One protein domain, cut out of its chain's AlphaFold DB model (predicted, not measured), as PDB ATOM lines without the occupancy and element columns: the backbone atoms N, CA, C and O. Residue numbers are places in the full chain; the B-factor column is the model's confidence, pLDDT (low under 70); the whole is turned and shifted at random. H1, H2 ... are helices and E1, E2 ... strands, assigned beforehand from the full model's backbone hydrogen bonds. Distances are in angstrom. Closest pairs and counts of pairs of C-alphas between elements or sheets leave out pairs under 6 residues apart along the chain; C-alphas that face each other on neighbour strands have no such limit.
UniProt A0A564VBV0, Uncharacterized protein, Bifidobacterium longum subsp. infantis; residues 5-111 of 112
ATOM      1  N   SER A   5     -24.671  18.626  -7.801       65.38
ATOM      2  CA  SER A   5     -24.128  17.943  -8.992       65.38
ATOM      3  C   SER A   5     -24.832  16.610  -9.276       65.38
ATOM      4  O   SER A   5     -25.151  16.299 -10.425       65.38
ATOM      5  N   PHE A   6     -25.159  15.858  -8.219       67.62
ATOM      6  CA  PHE A   6     -25.856  14.580  -8.340       67.62
ATOM      7  C   PHE A   6     -27.287  14.770  -8.847       67.62
ATOM      8  O   PHE A   6     -27.652  14.140  -9.833       67.62
ATOM      9  N   HIS A   7     -28.070  15.688  -8.265       71.69
ATOM     10  CA  HIS A   7     -29.439  15.937  -8.732       71.69
ATOM     11  C   HIS A   7     -29.476  16.450 -10.176       71.69
ATOM     12  O   HIS A   7     -30.322  16.019 -10.954       71.69
ATOM     13  N   THR A   8     -28.532  17.312 -10.566       77.50
ATOM     14  CA  THR A   8     -28.416  17.784 -11.957       77.50
ATOM     15  C   THR A   8     -28.124  16.627 -12.913       77.50
ATOM     16  O   THR A   8     -28.727  16.531 -13.980       77.50
ATOM     17  N   THR A   9     -27.219  15.733 -12.522       80.12
ATOM     18  CA  THR A   9     -26.861  14.545 -13.306       80.12
ATOM     19  C   THR A   9     -28.025  13.559 -13.391       80.12
ATOM     20  O   THR A   9     -28.347  13.087 -14.475       80.12
ATOM     21  N   ALA A  10     -28.723  13.319 -12.280       76.62
ATOM     22  CA  ALA A  10     -29.904  12.469 -12.233       76.62
ATOM     23  C   ALA A  10     -31.019  13.006 -13.138       76.62
ATOM     24  O   ALA A  10     -31.573  12.250 -13.923       76.62
ATOM     25  N   ARG A  11     -31.300  14.318 -13.116       83.06
ATOM     26  CA  ARG A  11     -32.296  14.933 -14.012       83.06
ATOM     27  C   ARG A  11     -31.941  14.763 -15.489       83.06
ATOM     28  O   ARG A  11     -32.824  14.482 -16.291       83.06
ATOM     29  N   LYS A  12     -30.657  14.899 -15.848       85.31
ATOM     30  CA  LYS A  12     -30.177  14.637 -17.216       85.31
ATOM     31  C   LYS A  12     -30.391  13.176 -17.614       85.31
ATOM     32  O   LYS A  12     -30.926  12.917 -18.683       85.31
ATOM     33  N   ALA A  13     -30.001  12.246 -16.747       85.44
ATOM     34  CA  ALA A  13     -30.116  10.815 -17.001       85.44
ATOM     35  C   ALA A  13     -31.582  10.352 -17.096       85.44
ATOM     36  O   ALA A  13     -31.945   9.610 -18.007       85.44
ATOM     37  N   ILE A  14     -32.441  10.845 -16.203       83.31
ATOM     38  CA  ILE A  14     -33.887  10.608 -16.251       83.31
ATOM     39  C   ILE A  14     -34.435  11.089 -17.591       83.31
ATOM     40  O   ILE A  14     -35.021  10.301 -18.325       83.31
ATOM     41  N   LEU A  15     -34.183  12.349 -17.956       87.62
ATOM     42  CA  LEU A  15     -34.690  12.908 -19.205       87.62
ATOM     43  C   LEU A  15     -34.235  12.109 -20.435       87.62
ATOM     44  O   LEU A  15     -35.066  11.778 -21.277       87.62
ATOM     45  N   ALA A  16     -32.948  11.753 -20.506       88.62
ATOM     46  CA  ALA A  16     -32.395  10.953 -21.599       88.62
ATOM     47  C   ALA A  16     -33.096   9.590 -21.722       88.62
ATOM     48  O   ALA A  16     -33.457   9.165 -22.819       88.62
ATOM     49  N   THR A  17     -33.356   8.924 -20.593       87.62
ATOM     50  CA  THR A  17     -34.058   7.634 -20.587       87.62
ATOM     51  C   THR A  17     -35.493   7.770 -21.066       87.62
ATOM     52  O   THR A  17     -35.927   6.977 -21.901       87.62
ATOM     53  N   LEU A  18     -36.223   8.776 -20.584       86.00
ATOM     54  CA  LEU A  18     -37.611   8.995 -20.986       86.00
ATOM     55  C   LEU A  18     -37.704   9.294 -22.490       86.00
ATOM     56  O   LEU A  18     -38.507   8.689 -23.196       86.00
ATOM     57  N   GLN A  19     -36.820  10.144 -23.013       87.88
ATOM     58  CA  GLN A  19     -36.762  10.465 -24.443       87.88
ATOM     59  C   GLN A  19     -36.410   9.256 -25.327       87.88
ATOM     60  O   GLN A  19     -36.812   9.214 -26.486       87.88
ATOM     61  N   ALA A  20     -35.700   8.259 -24.797       88.19
ATOM     62  CA  ALA A  20     -35.308   7.064 -25.544       88.19
ATOM     63  C   ALA A  20     -36.338   5.915 -25.503       88.19
ATOM     64  O   ALA A  20     -36.191   4.950 -26.248       88.19
ATOM     65  N   ASN A  21     -37.360   5.972 -24.641       83.19
ATOM     66  CA  ASN A  21     -38.182   4.800 -24.298       83.19
ATOM     67  C   ASN A  21     -39.694   5.075 -24.354       83.19
ATOM     68  O   ASN A  21     -40.421   4.748 -23.419       83.19
ATOM     69  N   ARG A  22     -40.172   5.653 -25.462       82.44
ATOM     70  CA  ARG A  22     -41.575   6.058 -25.666       82.44
ATOM     71  C   ARG A  22     -42.614   5.031 -25.207       82.44
ATOM     72  O   ARG A  22     -43.554   5.391 -24.505       82.44
ATOM     73  N   ASP A  23     -42.468   3.781 -25.637       79.81
ATOM     74  CA  ASP A  23     -43.528   2.770 -25.515       79.81
ATOM     75  C   ASP A  23     -43.768   2.322 -24.066       79.81
ATOM     76  O   ASP A  23     -44.846   1.835 -23.726       79.81
ATOM     77  N   ASN A  24     -42.791   2.570 -23.195       75.94
ATOM     78  CA  ASN A  24     -42.849   2.242 -21.772       75.94
ATOM     79  C   ASN A  24     -43.269   3.443 -20.912       75.94
ATOM     80  O   ASN A  24     -43.279   3.356 -19.685       75.94
ATOM     81  N   LEU A  25     -43.602   4.575 -21.543       79.75
ATOM     82  CA  LEU A  25     -44.053   5.765 -20.840       79.75
ATOM     83  C   LEU A  25     -45.564   5.759 -20.631       79.75
ATOM     84  O   LEU A  25     -46.362   5.448 -21.526       79.75
ATOM     85  N   ARG A  26     -45.951   6.200 -19.439       80.25
ATOM     86  CA  ARG A  26     -47.326   6.533 -19.085       80.25
ATOM     87  C   ARG A  26     -47.402   7.996 -18.697       80.25
ATOM     88  O   ARG A  26     -46.503   8.510 -18.047       80.25
ATOM     89  N   VAL A  27     -48.483   8.664 -19.069       80.25
ATOM     90  CA  VAL A  27     -48.826  10.005 -18.599       80.25
ATOM     91  C   VAL A  27     -50.146   9.934 -17.845       80.25
ATOM     92  O   VAL A  27     -51.056   9.203 -18.252       80.25
ATOM     93  N   ARG A  28     -50.244  10.659 -16.728       78.31
ATOM     94  CA  ARG A  28     -51.479  10.748 -15.947       78.31
ATOM     95  C   ARG A  28     -52.403  11.789 -16.560       78.31
ATOM     96  O   ARG A  28     -52.048  12.961 -16.661       78.31
ATOM     97  N   ASP A  29     -53.606  11.364 -16.910       80.25
ATOM     98  CA  ASP A  29     -54.691  12.221 -17.374       80.25
ATOM     99  C   ASP A  29     -55.854  12.108 -16.394       80.25
ATOM    100  O   ASP A  29     -56.344  11.005 -16.202       80.25
ATOM    101  N   THR A  30     -56.274  13.227 -15.787       73.81
ATOM    102  CA  THR A  30     -57.360  13.405 -14.793       73.81
ATOM    103  C   THR A  30     -57.468  12.350 -13.675       73.81
ATOM    104  O   THR A  30     -57.392  12.712 -12.501       73.81
ATOM    105  N   ARG A  31     -57.659  11.063 -13.989       67.12
ATOM    106  CA  ARG A  31     -57.733   9.922 -13.063       67.12
ATOM    107  C   ARG A  31     -57.034   8.639 -13.530       67.12
ATOM    108  O   ARG A  31     -56.953   7.716 -12.727       67.12
ATOM    109  N   GLU A  32     -56.521   8.562 -14.754       75.25
ATOM    110  CA  GLU A  32     -55.991   7.321 -15.331       75.25
ATOM    111  C   GLU A  32     -54.597   7.506 -15.939       75.25
ATOM    112  O   GLU A  32     -54.207   8.596 -16.360       75.25
ATOM    113  N   TRP A  33     -53.841   6.411 -15.971       78.19
ATOM    114  CA  TRP A  33     -52.555   6.332 -16.653       78.19
ATOM    115  C   TRP A  33     -52.765   5.838 -18.078       78.19
ATOM    116  O   TRP A  33     -53.400   4.807 -18.297       78.19
ATOM    117  N   ARG A  34     -52.203   6.548 -19.054       84.31
ATOM    118  CA  ARG A  34     -52.297   6.182 -20.473       84.31
ATOM    119  C   ARG A  34     -50.972   6.361 -21.194       84.31
ATOM    120  O   ARG A  34     -50.083   7.050 -20.708       84.31
ATOM    121  N   PHE A  35     -50.850   5.775 -22.380       84.44
ATOM    122  CA  PHE A  35     -49.722   6.047 -23.270       84.44
ATOM    123  C   PHE A  35     -49.677   7.530 -23.672       84.44
ATOM    124  O   PHE A  35     -50.713   8.200 -23.783       84.44
ATOM    125  N   LEU A  36     -48.464   8.024 -23.921       86.88
ATOM    126  CA  LEU A  36     -48.249   9.364 -24.458       86.88
ATOM    127  C   LEU A  36     -48.717   9.429 -25.913       86.88
ATOM    128  O   LEU A  36     -48.414   8.559 -26.737       86.88
ATOM    129  N   THR A  37     -49.399  10.518 -26.244       90.44
ATOM    130  CA  THR A  37     -49.664  10.899 -27.632       90.44
ATOM    131  C   THR A  37     -48.367  11.310 -28.339       90.44
ATOM    132  O   THR A  37     -47.376  11.662 -27.694       90.44
ATOM    133  N   ASP A  38     -48.371  11.315 -29.678       90.31
ATOM    134  CA  ASP A  38     -47.238  11.820 -30.474       90.31
ATOM    135  C   ASP A  38     -46.854  13.251 -30.077       90.31
ATOM    136  O   ASP A  38     -45.676  13.595 -30.006       90.31
ATOM    137  N   GLU A  39     -47.853  14.084 -29.777       90.50
ATOM    138  CA  GLU A  39     -47.645  15.474 -29.389       90.50
ATOM    139  C   GLU A  39     -46.986  15.602 -28.012       90.50
ATOM    140  O   GLU A  39     -46.056  16.390 -27.842       90.50
ATOM    141  N   GLU A  40     -47.434  14.822 -27.028       89.94
ATOM    142  CA  GLU A  40     -46.839  14.796 -25.685       89.94
ATOM    143  C   GLU A  40     -45.404  14.274 -25.725       89.94
ATOM    144  O   GLU A  40     -44.518  14.847 -25.092       89.94
ATOM    145  N   PHE A  41     -45.145  13.246 -26.534       89.50
ATOM    146  CA  PHE A  41     -43.794  12.730 -26.717       89.50
ATOM    147  C   PHE A  41     -42.884  13.738 -27.435       89.50
ATOM    148  O   PHE A  41     -41.734  13.938 -27.042       89.50
ATOM    149  N   ARG A  42     -43.403  14.462 -28.435       89.75
ATOM    150  CA  ARG A  42     -42.666  15.554 -29.088       89.75
ATOM    151  C   ARG A  42     -42.311  16.666 -28.100       89.75
ATOM    152  O   ARG A  42     -41.189  17.160 -28.116       89.75
ATOM    153  N   ARG A  43     -43.237  17.038 -27.209       88.88
ATOM    154  CA  ARG A  43     -42.975  18.015 -26.137       88.88
ATOM    155  C   ARG A  43     -41.898  17.522 -25.173       88.88
ATOM    156  O   ARG A  43     -41.007  18.297 -24.836       88.88
ATOM    157  N   LEU A  44     -41.929  16.241 -24.801       87.75
ATOM    158  CA  LEU A  44     -40.881  15.609 -23.993       87.75
ATOM    159  C   LEU A  44     -39.502  15.679 -24.676       87.75
ATOM    160  O   LEU A  44     -38.501  15.932 -24.008       87.75
ATOM    161  N   GLY A  45     -39.440  15.544 -26.003       87.19
ATOM    162  CA  GLY A  45     -38.212  15.726 -26.788       87.19
ATOM    163  C   GLY A  45     -37.604  17.137 -26.713       87.19
ATOM    164  O   GLY A  45     -36.415  17.308 -26.967       87.19
ATOM    165  N   HIS A  46     -38.389  18.148 -26.329       88.62
ATOM    166  CA  HIS A  46     -37.934  19.533 -26.158       88.62
ATOM    167  C   HIS A  46     -37.741  19.948 -24.692       88.62
ATOM    168  O   HIS A  46     -37.314  21.077 -24.433       88.62
ATOM    169  N   ALA A  47     -38.054  19.063 -23.743       87.69
ATOM    170  CA  ALA A  47     -37.877  19.331 -22.324       87.69
ATOM    171  C   ALA A  47     -36.391  19.449 -21.963       87.69
ATOM    172  O   ALA A  47     -35.510  18.877 -22.609       87.69
ATOM    173  N   LYS A  48     -36.108  20.210 -20.908       88.06
ATOM    174  CA  LYS A  48     -34.767  20.399 -20.351       88.06
ATOM    175  C   LYS A  48     -34.638  19.643 -19.033       88.06
ATOM    176  O   LYS A  48     -35.630  19.448 -18.335       88.06
ATOM    177  N   PRO A  49     -33.413  19.303 -18.595       82.69
ATOM    178  CA  PRO A  49     -33.210  18.682 -17.286       82.69
ATOM    179  C   PRO A  49     -33.783  19.507 -16.125       82.69
ATOM    180  O   PRO A  49     -34.186  18.949 -15.115       82.69
ATOM    181  N   SER A  50     -33.840  20.838 -16.249       80.25
ATOM    182  CA  SER A  50     -34.469  21.717 -15.253       80.25
ATOM    183  C   SER A  50     -35.975  21.510 -15.115       80.25
ATOM    184  O   SER A  50     -36.512  21.798 -14.050       80.25
ATOM    185  N   ASP A  51     -36.627  21.022 -16.170       80.38
ATOM    186  CA  ASP A  51     -38.071  20.800 -16.220       80.38
ATOM    187  C   ASP A  51     -38.458  19.485 -15.545       80.38
ATOM    188  O   ASP A  51     -39.637  19.273 -15.284       80.38
ATOM    189  N   VAL A  52     -37.476  18.621 -15.260       75.12
ATOM    190  CA  VAL A  52     -37.662  17.371 -14.527       75.12
ATOM    191  C   VAL A  52     -37.702  17.672 -13.035       75.12
ATOM    192  O   VAL A  52     -36.681  17.966 -12.404       75.12
ATOM    193  N   SER A  53     -38.892  17.536 -12.467       72.25
ATOM    194  CA  SER A  53     -39.088  17.365 -11.037       72.25
ATOM    195  C   SER A  53     -39.446  15.909 -10.767       72.25
ATOM    196  O   SER A  53     -40.278  15.331 -11.456       72.25
ATOM    197  N   TYR A  54     -38.811  15.307  -9.775       64.38
ATOM    198  CA  TYR A  54     -39.224  14.033  -9.193       64.38
ATOM    199  C   TYR A  54     -39.493  14.293  -7.718       64.38
ATOM    200  O   TYR A  54     -38.856  15.181  -7.144       64.38
ATOM    201  N   ALA A  55     -40.437  13.562  -7.118       57.00
ATOM    202  CA  ALA A  55     -40.692  13.651  -5.684       57.00
ATOM    203  C   ALA A  55     -39.369  13.421  -4.935       57.00
ATOM    204  O   ALA A  55     -38.800  12.333  -4.945       57.00
ATOM    205  N   GLY A  56     -38.826  14.505  -4.390       52.22
ATOM    206  CA  GLY A  56     -37.479  14.573  -3.835       52.22
ATOM    207  C   GLY A  56     -37.402  15.493  -2.624       52.22
ATOM    208  O   GLY A  56     -36.313  15.930  -2.282       52.22
ATOM    209  N   ASP A  57     -38.540  15.767  -1.984       41.50
ATOM    210  CA  ASP A  57     -38.639  16.589  -0.782       41.50
ATOM    211  C   ASP A  57     -39.546  15.878   0.232       41.50
ATOM    212  O   ASP A  57     -40.735  16.164   0.333       41.50
ATOM    213  N   LEU A  58     -38.989  14.890   0.942       41.47
ATOM    214  CA  LEU A  58     -38.777  14.956   2.399       41.47
ATOM    215  C   LEU A  58     -38.631  13.594   3.097       41.47
ATOM    216  O   LEU A  58     -38.069  13.614   4.182       41.47
ATOM    217  N   ASP A  59     -38.983  12.444   2.499       43.97
ATOM    218  CA  ASP A  59     -38.784  11.144   3.190       43.97
ATOM    219  C   ASP A  59     -38.451   9.897   2.334       43.97
ATOM    220  O   ASP A  59     -38.146   8.854   2.901       43.97
ATOM    221  N   ASP A  60     -38.362   9.958   1.000       48.53
ATOM    222  CA  ASP A  60     -38.191   8.733   0.189       48.53
ATOM    223  C   ASP A  60     -36.804   8.558  -0.451       48.53
ATOM    224  O   ASP A  60     -36.654   8.355  -1.659       48.53
ATOM    225  N   TYR A  61     -35.754   8.503   0.378       47.47
ATOM    226  CA  TYR A  61     -34.534   7.781  -0.032       47.47
ATOM    227  C   TYR A  61     -34.814   6.279  -0.282       47.47
ATOM    228  O   TYR A  61     -34.049   5.636  -1.001       47.47
ATOM    229  N   GLY A  62     -35.948   5.757   0.210       50.97
ATOM    230  CA  GLY A  62     -36.455   4.402  -0.044       50.97
ATOM    231  C   GLY A  62     -36.725   4.077  -1.521       50.97
ATOM    232  O   GLY A  62     -36.673   2.922  -1.948       50.97
ATOM    233  N   MET A  63     -36.944   5.096  -2.359       51.38
ATOM    234  CA  MET A  63     -37.069   4.892  -3.808       51.38
ATOM    235  C   MET A  63     -35.718   4.645  -4.504       51.38
ATOM    236  O   MET A  63     -35.691   4.169  -5.641       51.38
ATOM    237  N   PHE A  64     -34.598   4.930  -3.830       52.44
ATOM    238  CA  PHE A  64     -33.239   4.682  -4.324       52.44
ATOM    239  C   PHE A  64     -32.583   3.436  -3.714       52.44
ATOM    240  O   PHE A  64     -31.598   2.956  -4.271       52.44
ATOM    241  N   ASP A  65     -33.091   2.915  -2.592       52.91
ATOM    242  CA  ASP A  65     -32.495   1.768  -1.887       52.91
ATOM    243  C   ASP A  65     -33.121   0.405  -2.246       52.91
ATOM    244  O   ASP A  65     -32.597  -0.636  -1.854       52.91
ATOM    245  N   GLY A  66     -34.200   0.398  -3.038       52.62
ATOM    246  CA  GLY A  66     -34.858  -0.826  -3.505       52.62
ATOM    247  C   GLY A  66     -35.907  -1.407  -2.549       52.62
ATOM    248  O   GLY A  66     -36.536  -2.406  -2.896       52.62
ATOM    249  N   THR A  67     -36.145  -0.788  -1.386       54.72
ATOM    250  CA  THR A  67     -37.074  -1.287  -0.349       54.72
ATOM    251  C   THR A  67     -38.528  -1.324  -0.821       54.72
ATOM    252  O   THR A  67     -39.300  -2.182  -0.393       54.72
ATOM    253  N   TRP A  68     -38.895  -0.466  -1.775       54.47
ATOM    254  CA  TRP A  68     -40.210  -0.487  -2.421       54.47
ATOM    255  C   TRP A  68     -40.563  -1.860  -3.018       54.47
ATOM    256  O   TRP A  68     -41.722  -2.256  -2.984       54.47
ATOM    257  N   ARG A  69     -39.578  -2.621  -3.520       52.78
ATOM    258  CA  ARG A  69     -39.827  -3.932  -4.130       52.78
ATOM    259  C   ARG A  69     -40.316  -4.944  -3.100       52.78
ATOM    260  O   ARG A  69     -41.244  -5.689  -3.381       52.78
ATOM    261  N   ALA A  70     -39.759  -4.905  -1.889       59.62
ATOM    262  CA  ALA A  70     -40.208  -5.749  -0.786       59.62
ATOM    263  C   ALA A  70     -41.633  -5.390  -0.319       59.62
ATOM    264  O   ALA A  70     -42.377  -6.282   0.073       59.62
ATOM    265  N   ALA A  71     -42.031  -4.115  -0.391       56.09
ATOM    266  CA  ALA A  71     -43.399  -3.681  -0.087       56.09
ATOM    267  C   ALA A  71     -44.402  -4.166  -1.154       56.09
ATOM    268  O   ALA A  71     -45.454  -4.711  -0.825       56.09
ATOM    269  N   VAL A  72     -44.028  -4.076  -2.434       52.78
ATOM    270  CA  VAL A  72     -44.808  -4.627  -3.557       52.78
ATOM    271  C   VAL A  72     -44.951  -6.144  -3.463       52.78
ATOM    272  O   VAL A  72     -46.051  -6.664  -3.632       52.78
ATOM    273  N   ASP A  73     -43.870  -6.857  -3.140       57.00
ATOM    274  CA  ASP A  73     -43.906  -8.309  -2.924       57.00
ATOM    275  C   ASP A  73     -44.834  -8.688  -1.746       57.00
ATOM    276  O   ASP A  73     -45.376  -9.794  -1.712       57.00
ATOM    277  N   CYS A  74     -45.068  -7.763  -0.805       69.12
ATOM    278  CA  CYS A  74     -46.026  -7.912   0.297       69.12
ATOM    279  C   CYS A  74     -47.474  -7.523  -0.066       69.12
ATOM    280  O   CYS A  74     -48.359  -7.647   0.782       69.12
ATOM    281  N   GLY A  75     -47.738  -7.102  -1.306       56.25
ATOM    282  CA  GLY A  75     -49.075  -6.755  -1.790       56.25
ATOM    283  C   GLY A  75     -49.449  -5.278  -1.660       56.25
ATOM    284  O   GLY A  75     -50.603  -4.933  -1.925       56.25
ATOM    285  N   ASP A  76     -48.506  -4.407  -1.291       53.50
ATOM    286  CA  ASP A  76     -48.729  -2.966  -1.363       53.50
ATOM    287  C   ASP A  76     -48.861  -2.519  -2.823       53.50
ATOM    288  O   ASP A  76     -48.319  -3.133  -3.750       53.50
ATOM    289  N   ALA A  77     -49.604  -1.430  -3.038       51.78
ATOM    290  CA  ALA A  77     -49.712  -0.833  -4.359       51.78
ATOM    291  C   ALA A  77     -48.306  -0.520  -4.872       51.78
ATOM    292  O   ALA A  77     -47.516   0.095  -4.153       51.78
ATOM    293  N   LEU A  78     -48.013  -0.934  -6.111       48.03
ATOM    294  CA  LEU A  78     -46.768  -0.571  -6.774       48.03
ATOM    295  C   LEU A  78     -46.615   0.944  -6.638       48.03
ATOM    296  O   LEU A  78     -47.492   1.657  -7.139       48.03
ATOM    297  N   PRO A  79     -45.589   1.453  -5.925       49.19
ATOM    298  CA  PRO A  79     -45.364   2.883  -5.902       49.19
ATOM    299  C   PRO A  79     -45.180   3.246  -7.360       49.19
ATOM    300  O   PRO A  79     -44.301   2.682  -8.014       49.19
ATOM    301  N   HIS A  80     -46.108   4.039  -7.897       47.59
ATOM    302  CA  HIS A  80     -46.177   4.274  -9.327       47.59
ATOM    303  C   HIS A  80     -44.814   4.782  -9.779       47.59
ATOM    304  O   HIS A  80     -44.422   5.896  -9.446       47.59
ATOM    305  N   ALA A  81     -44.090   3.887 -10.454       48.81
ATOM    306  CA  ALA A  81     -43.040   4.129 -11.414       48.81
ATOM    307  C   ALA A  81     -42.538   5.577 -11.406       48.81
ATOM    308  O   ALA A  81     -42.949   6.368 -12.248       48.81
ATOM    309  N   SER A  82     -41.684   5.911 -10.433       57.94
ATOM    310  CA  SER A  82     -40.918   7.158 -10.364       57.94
ATOM    311  C   SER A  82     -41.650   8.365 -10.962       57.94
ATOM    312  O   SER A  82     -41.281   8.819 -12.038       57.94
ATOM    313  N   GLU A  83     -42.727   8.848 -10.343       59.69
ATOM    314  CA  GLU A  83     -43.501   9.937 -10.944       59.69
ATOM    315  C   GLU A  83     -42.612  11.169 -11.222       59.69
ATOM    316  O   GLU A  83     -42.056  11.800 -10.315       59.69
ATOM    317  N   TYR A  84     -42.476  11.510 -12.504       67.00
ATOM    318  CA  TYR A  84     -41.735  12.665 -12.986       67.00
ATOM    319  C   TYR A  84     -42.727  13.735 -13.420       67.00
ATOM    320  O   TYR A  84     -43.525  13.520 -14.328       67.00
ATOM    321  N   SER A  85     -42.660  14.919 -12.826       66.81
ATOM    322  CA  SER A  85     -43.285  16.093 -13.423       66.81
ATOM    323  C   SER A  85     -42.320  16.686 -14.441       66.81
ATOM    324  O   SER A  85     -41.220  17.104 -14.079       66.81
ATOM    325  N   ILE A  86     -42.717  16.691 -15.713       72.12
ATOM    326  CA  ILE A  86     -41.945  17.256 -16.822       72.12
ATOM    327  C   ILE A  86     -42.820  18.246 -17.564       72.12
ATOM    328  O   ILE A  86     -43.815  17.871 -18.184       72.12
ATOM    329  N   SER A  87     -42.461  19.527 -17.488       67.81
ATOM    330  CA  SER A  87     -43.214  20.607 -18.142       67.81
ATOM    331  C   SER A  87     -44.724  20.569 -17.823       67.81
ATOM    332  O   SER A  87     -45.554  20.857 -18.683       67.81
ATOM    333  N   GLY A  88     -45.086  20.185 -16.592       67.56
ATOM    334  CA  GLY A  88     -46.476  20.075 -16.132       67.56
ATOM    335  C   GLY A  88     -47.183  18.752 -16.461       67.56
ATOM    336  O   GLY A  88     -48.334  18.586 -16.068       67.56
ATOM    337  N   MET A  89     -46.521  17.811 -17.142       76.56
ATOM    338  CA  MET A  89     -47.015  16.444 -17.346       76.56
ATOM    339  C   MET A  89     -46.491  15.531 -16.242       76.56
ATOM    340  O   MET A  89     -45.286  15.501 -16.010       76.56
ATOM    341  N   LEU A  90     -47.370  14.759 -15.601       76.19
ATOM    342  CA  LEU A  90     -46.959  13.694 -14.689       76.19
ATOM    343  C   LEU A  90     -46.728  12.413 -15.496       76.19
ATOM    344  O   LEU A  90     -47.681  11.829 -16.014       76.19
ATOM    345  N   ILE A  91     -45.467  12.024 -15.641       70.75
ATOM    346  CA  ILE A  91     -45.006  10.900 -16.454       70.75
ATOM    347  C   ILE A  91     -44.438   9.822 -15.536       70.75
ATOM    348  O   ILE A  91     -43.650  10.119 -14.644       70.75
ATOM    349  N   ALA A  92     -44.811   8.575 -15.789       69.44
ATOM    350  CA  ALA A  92     -44.293   7.400 -15.108       69.44
ATOM    351  C   ALA A  92     -43.603   6.463 -16.110       69.44
ATOM    352  O   ALA A  92     -43.954   6.428 -17.295       69.44
ATOM    353  N   PHE A  93     -42.608   5.724 -15.620       69.38
ATOM    354  CA  PHE A  93     -41.884   4.700 -16.373       69.38
ATOM    355  C   PHE A  93     -42.177   3.306 -15.817       69.38
ATOM    356  O   PHE A  93     -41.615   2.934 -14.784       69.38
ATOM    357  N   ASP A  94     -43.049   2.548 -16.484       62.88
ATOM    358  CA  ASP A  94     -43.488   1.239 -15.986       62.88
ATOM    359  C   ASP A  94     -42.272   0.318 -15.712       62.88
ATOM    360  O   ASP A  94     -41.293   0.296 -16.464       62.88
ATOM    361  N   ASP A  95     -42.327  -0.412 -14.594       62.72
ATOM    362  CA  ASP A  95     -41.355  -1.432 -14.168       62.72
ATOM    363  C   ASP A  95     -39.903  -0.973 -13.901       62.72
ATOM    364  O   ASP A  95     -39.012  -1.822 -13.801       62.72
ATOM    365  N   LYS A  96     -39.627   0.334 -13.742       63.47
ATOM    366  CA  LYS A  96     -38.295   0.818 -13.314       63.47
ATOM    367  C   LYS A  96     -38.321   1.793 -12.143       63.47
ATOM    368  O   LYS A  96     -39.127   2.720 -12.057       63.47
ATOM    369  N   THR A  97     -37.323   1.639 -11.282       68.94
ATOM    370  CA  THR A  97     -36.991   2.606 -10.230       68.94
ATOM    371  C   THR A  97     -36.370   3.878 -10.783       68.94
ATOM    372  O   THR A  97     -35.843   3.912 -11.901       68.94
ATOM    373  N   VAL A  98     -36.325   4.917  -9.942       69.81
ATOM    374  CA  VAL A  98     -35.586   6.146 -10.246       69.81
ATOM    375  C   VAL A  98     -34.119   5.802 -10.486       69.81
ATOM    376  O   VAL A  98     -33.521   6.320 -11.423       69.81
ATOM    377  N   TRP A  99     -33.539   4.909  -9.677       70.50
ATOM    378  CA  TRP A  99     -32.135   4.526  -9.798       70.50
ATOM    379  C   TRP A  99     -31.836   3.763 -11.090       70.50
ATOM    380  O   TRP A  99     -30.902   4.128 -11.795       70.50
ATOM    381  N   GLU A 100     -32.646   2.770 -11.460       75.56
ATOM    382  CA  GLU A 100     -32.494   2.050 -12.734       75.56
ATOM    383  C   GLU A 100     -32.669   2.984 -13.932       75.56
ATOM    384  O   GLU A 100     -31.936   2.878 -14.915       75.56
ATOM    385  N   THR A 101     -33.596   3.939 -13.831       77.50
ATOM    386  CA  THR A 101     -33.802   4.980 -14.845       77.50
ATOM    387  C   THR A 101     -32.589   5.910 -14.936       77.50
ATOM    388  O   THR A 101     -32.134   6.238 -16.030       77.50
ATOM    389  N   VAL A 102     -32.000   6.302 -13.803       77.00
ATOM    390  CA  VAL A 102     -30.766   7.099 -13.772       77.00
ATOM    391  C   VAL A 102     -29.584   6.303 -14.329       77.00
ATOM    392  O   VAL A 102     -28.849   6.840 -15.145       77.00
ATOM    393  N   CYS A 103     -29.393   5.038 -13.953       78.75
ATOM    394  CA  CYS A 103     -28.316   4.199 -14.483       78.75
ATOM    395  C   CYS A 103     -28.434   4.008 -15.998       78.75
ATOM    396  O   CYS A 103     -27.468   4.264 -16.711       78.75
ATOM    397  N   ALA A 104     -29.623   3.657 -16.499       82.62
ATOM    398  CA  ALA A 104     -29.865   3.547 -17.936       82.62
ATOM    399  C   ALA A 104     -29.583   4.873 -18.661       82.62
ATOM    400  O   ALA A 104     -28.983   4.889 -19.733       82.62
ATOM    401  N   GLY A 105     -29.962   5.997 -18.053       85.38
ATOM    402  CA  GLY A 105     -29.691   7.324 -18.589       85.38
ATOM    403  C   GLY A 105     -28.213   7.687 -18.592       85.38
ATOM    404  O   GLY A 105     -27.734   8.290 -19.544       85.38
ATOM    405  N   LEU A 106     -27.472   7.304 -17.553       84.81
ATOM    406  CA  LEU A 106     -26.022   7.474 -17.494       84.81
ATOM    407  C   LEU A 106     -25.321   6.640 -18.570       84.81
ATOM    408  O   LEU A 106     -24.411   7.154 -19.214       84.81
ATOM    409  N   ASP A 107     -25.775   5.410 -18.813       85.75
ATOM    410  CA  ASP A 107     -25.261   4.567 -19.898       85.75
ATOM    411  C   ASP A 107     -25.553   5.163 -21.282       85.75
ATOM    412  O   ASP A 107     -24.747   5.010 -22.197       85.75
ATOM    413  N   LEU A 108     -26.694   5.838 -21.456       84.50
ATOM    414  CA  LEU A 108     -27.019   6.564 -22.687       84.50
ATOM    415  C   LEU A 108     -26.127   7.802 -22.861       84.50
ATOM    416  O   LEU A 108     -25.591   8.013 -23.943       84.50
ATOM    417  N   LEU A 109     -25.926   8.584 -21.797       83.06
ATOM    418  CA  LEU A 109     -25.111   9.806 -21.815       83.06
ATOM    419  C   LEU A 109     -23.603   9.527 -21.924       83.06
ATOM    420  O   LEU A 109     -22.863  10.358 -22.434       83.06
ATOM    421  N   GLY A 110     -23.128   8.379 -21.434       72.38
ATOM    422  CA  GLY A 110     -21.729   7.952 -21.544       72.38
ATOM    423  C   GLY A 110     -21.362   7.324 -22.893       72.38
ATOM    424  O   GLY A 110     -20.207   6.947 -23.085       72.38
ATOM    425  N   LYS A 111     -22.335   7.171 -23.800       56.25
ATOM    426  CA  LYS A 111     -22.152   6.678 -25.173       56.25
ATOM    427  C   LYS A 111     -22.056   7.800 -26.217       56.25
ATOM    428  O   LYS A 111     -21.959   7.478 -27.402       56.25
TER     429      LYS A 111
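This is residues 5 to 111 of the 112 residues of an uncharacterized protein of Bifidobacterium longum subsp. infantis (UniProt A0A564VBV0). A twisted antiparallel sheet of five short strands has helices H1 and H2 over it, and H5 crosses H1 almost at a right angle. Between E3 and E4 the chain makes a wide excursion through the small helices H3 and H4, away from the sheet. The 107 printed residues hold five named helices and five named strands, in the order H1 E1 E2 H2 E3 H3 H4 E4 E5 H5; the sheet's order is E2 E1 E5 E4 E3. The class is mixed, helices and strands; the whole is compact, with a radius of gyration of the C-alphas of 13.5 A and spans of 38 by 34 by 25 A.

H1, residues 5 to 20, touches H5, residues 98 to 109, with its residues 10 to 17 alone, about perpendicular at 79 degrees; the closest C-alphas are those of Ala 13 and Gly 105, 3.9 A apart. E1, residues 25 to 29, and E2, residues 32 to 35, form a hairpin, with N 27 and O 34 2.8 A apart. H2, residues 38 to 45, touches H1 at a shallow tilt of 29 degrees, opposite ways; the closest C-alphas are those of Gln 19 and Gly 45, 5.9 A. E3, residues 52 to 54, pairs antiparallel with E4, residues 84 to 86, with N 85 and O 53 2.8 A apart. E4 and E5, residues 89 to 93, form a hairpin, with N 84 and O 91 2.8 A apart. E5 is staggered, pairing with E4 over 89 to 91 and with E1 over 91 to 93; N 92 and O 26 are 2.8 A apart. H1 and H2 are on one face of this sheet, two layers, at heights of 9.8 A and 9.5 A. H3, residues 62 to 65, touches H5, closest at the C-alphas of Phe 64 and Trp 99, 5.6 A. H4, residues 67 to 73, touches no helix. In H1, H2, H4 and H5 every O i to N i+4 pair is within hydrogen-bond range; H3 is too short for one.

H1 begins at C-alpha 5 (-24.128, 17.943, -8.992) and is 22.7 A long. E1 and E5 are each 12.9 A long, and E5 ends at C-alpha 93 (-41.884, 4.700, -16.373). H5, 16.0 A long, ends at C-alpha 109 (-25.111, 9.806, -21.815).

The two C-alphas farthest apart, those of His 46 and Cys 74, are 39.0 A apart. The printed part has no cut, and no link is long. Mean pLDDT of the printed part is 71.6; 45 residues are under 70, among them 54 to 85.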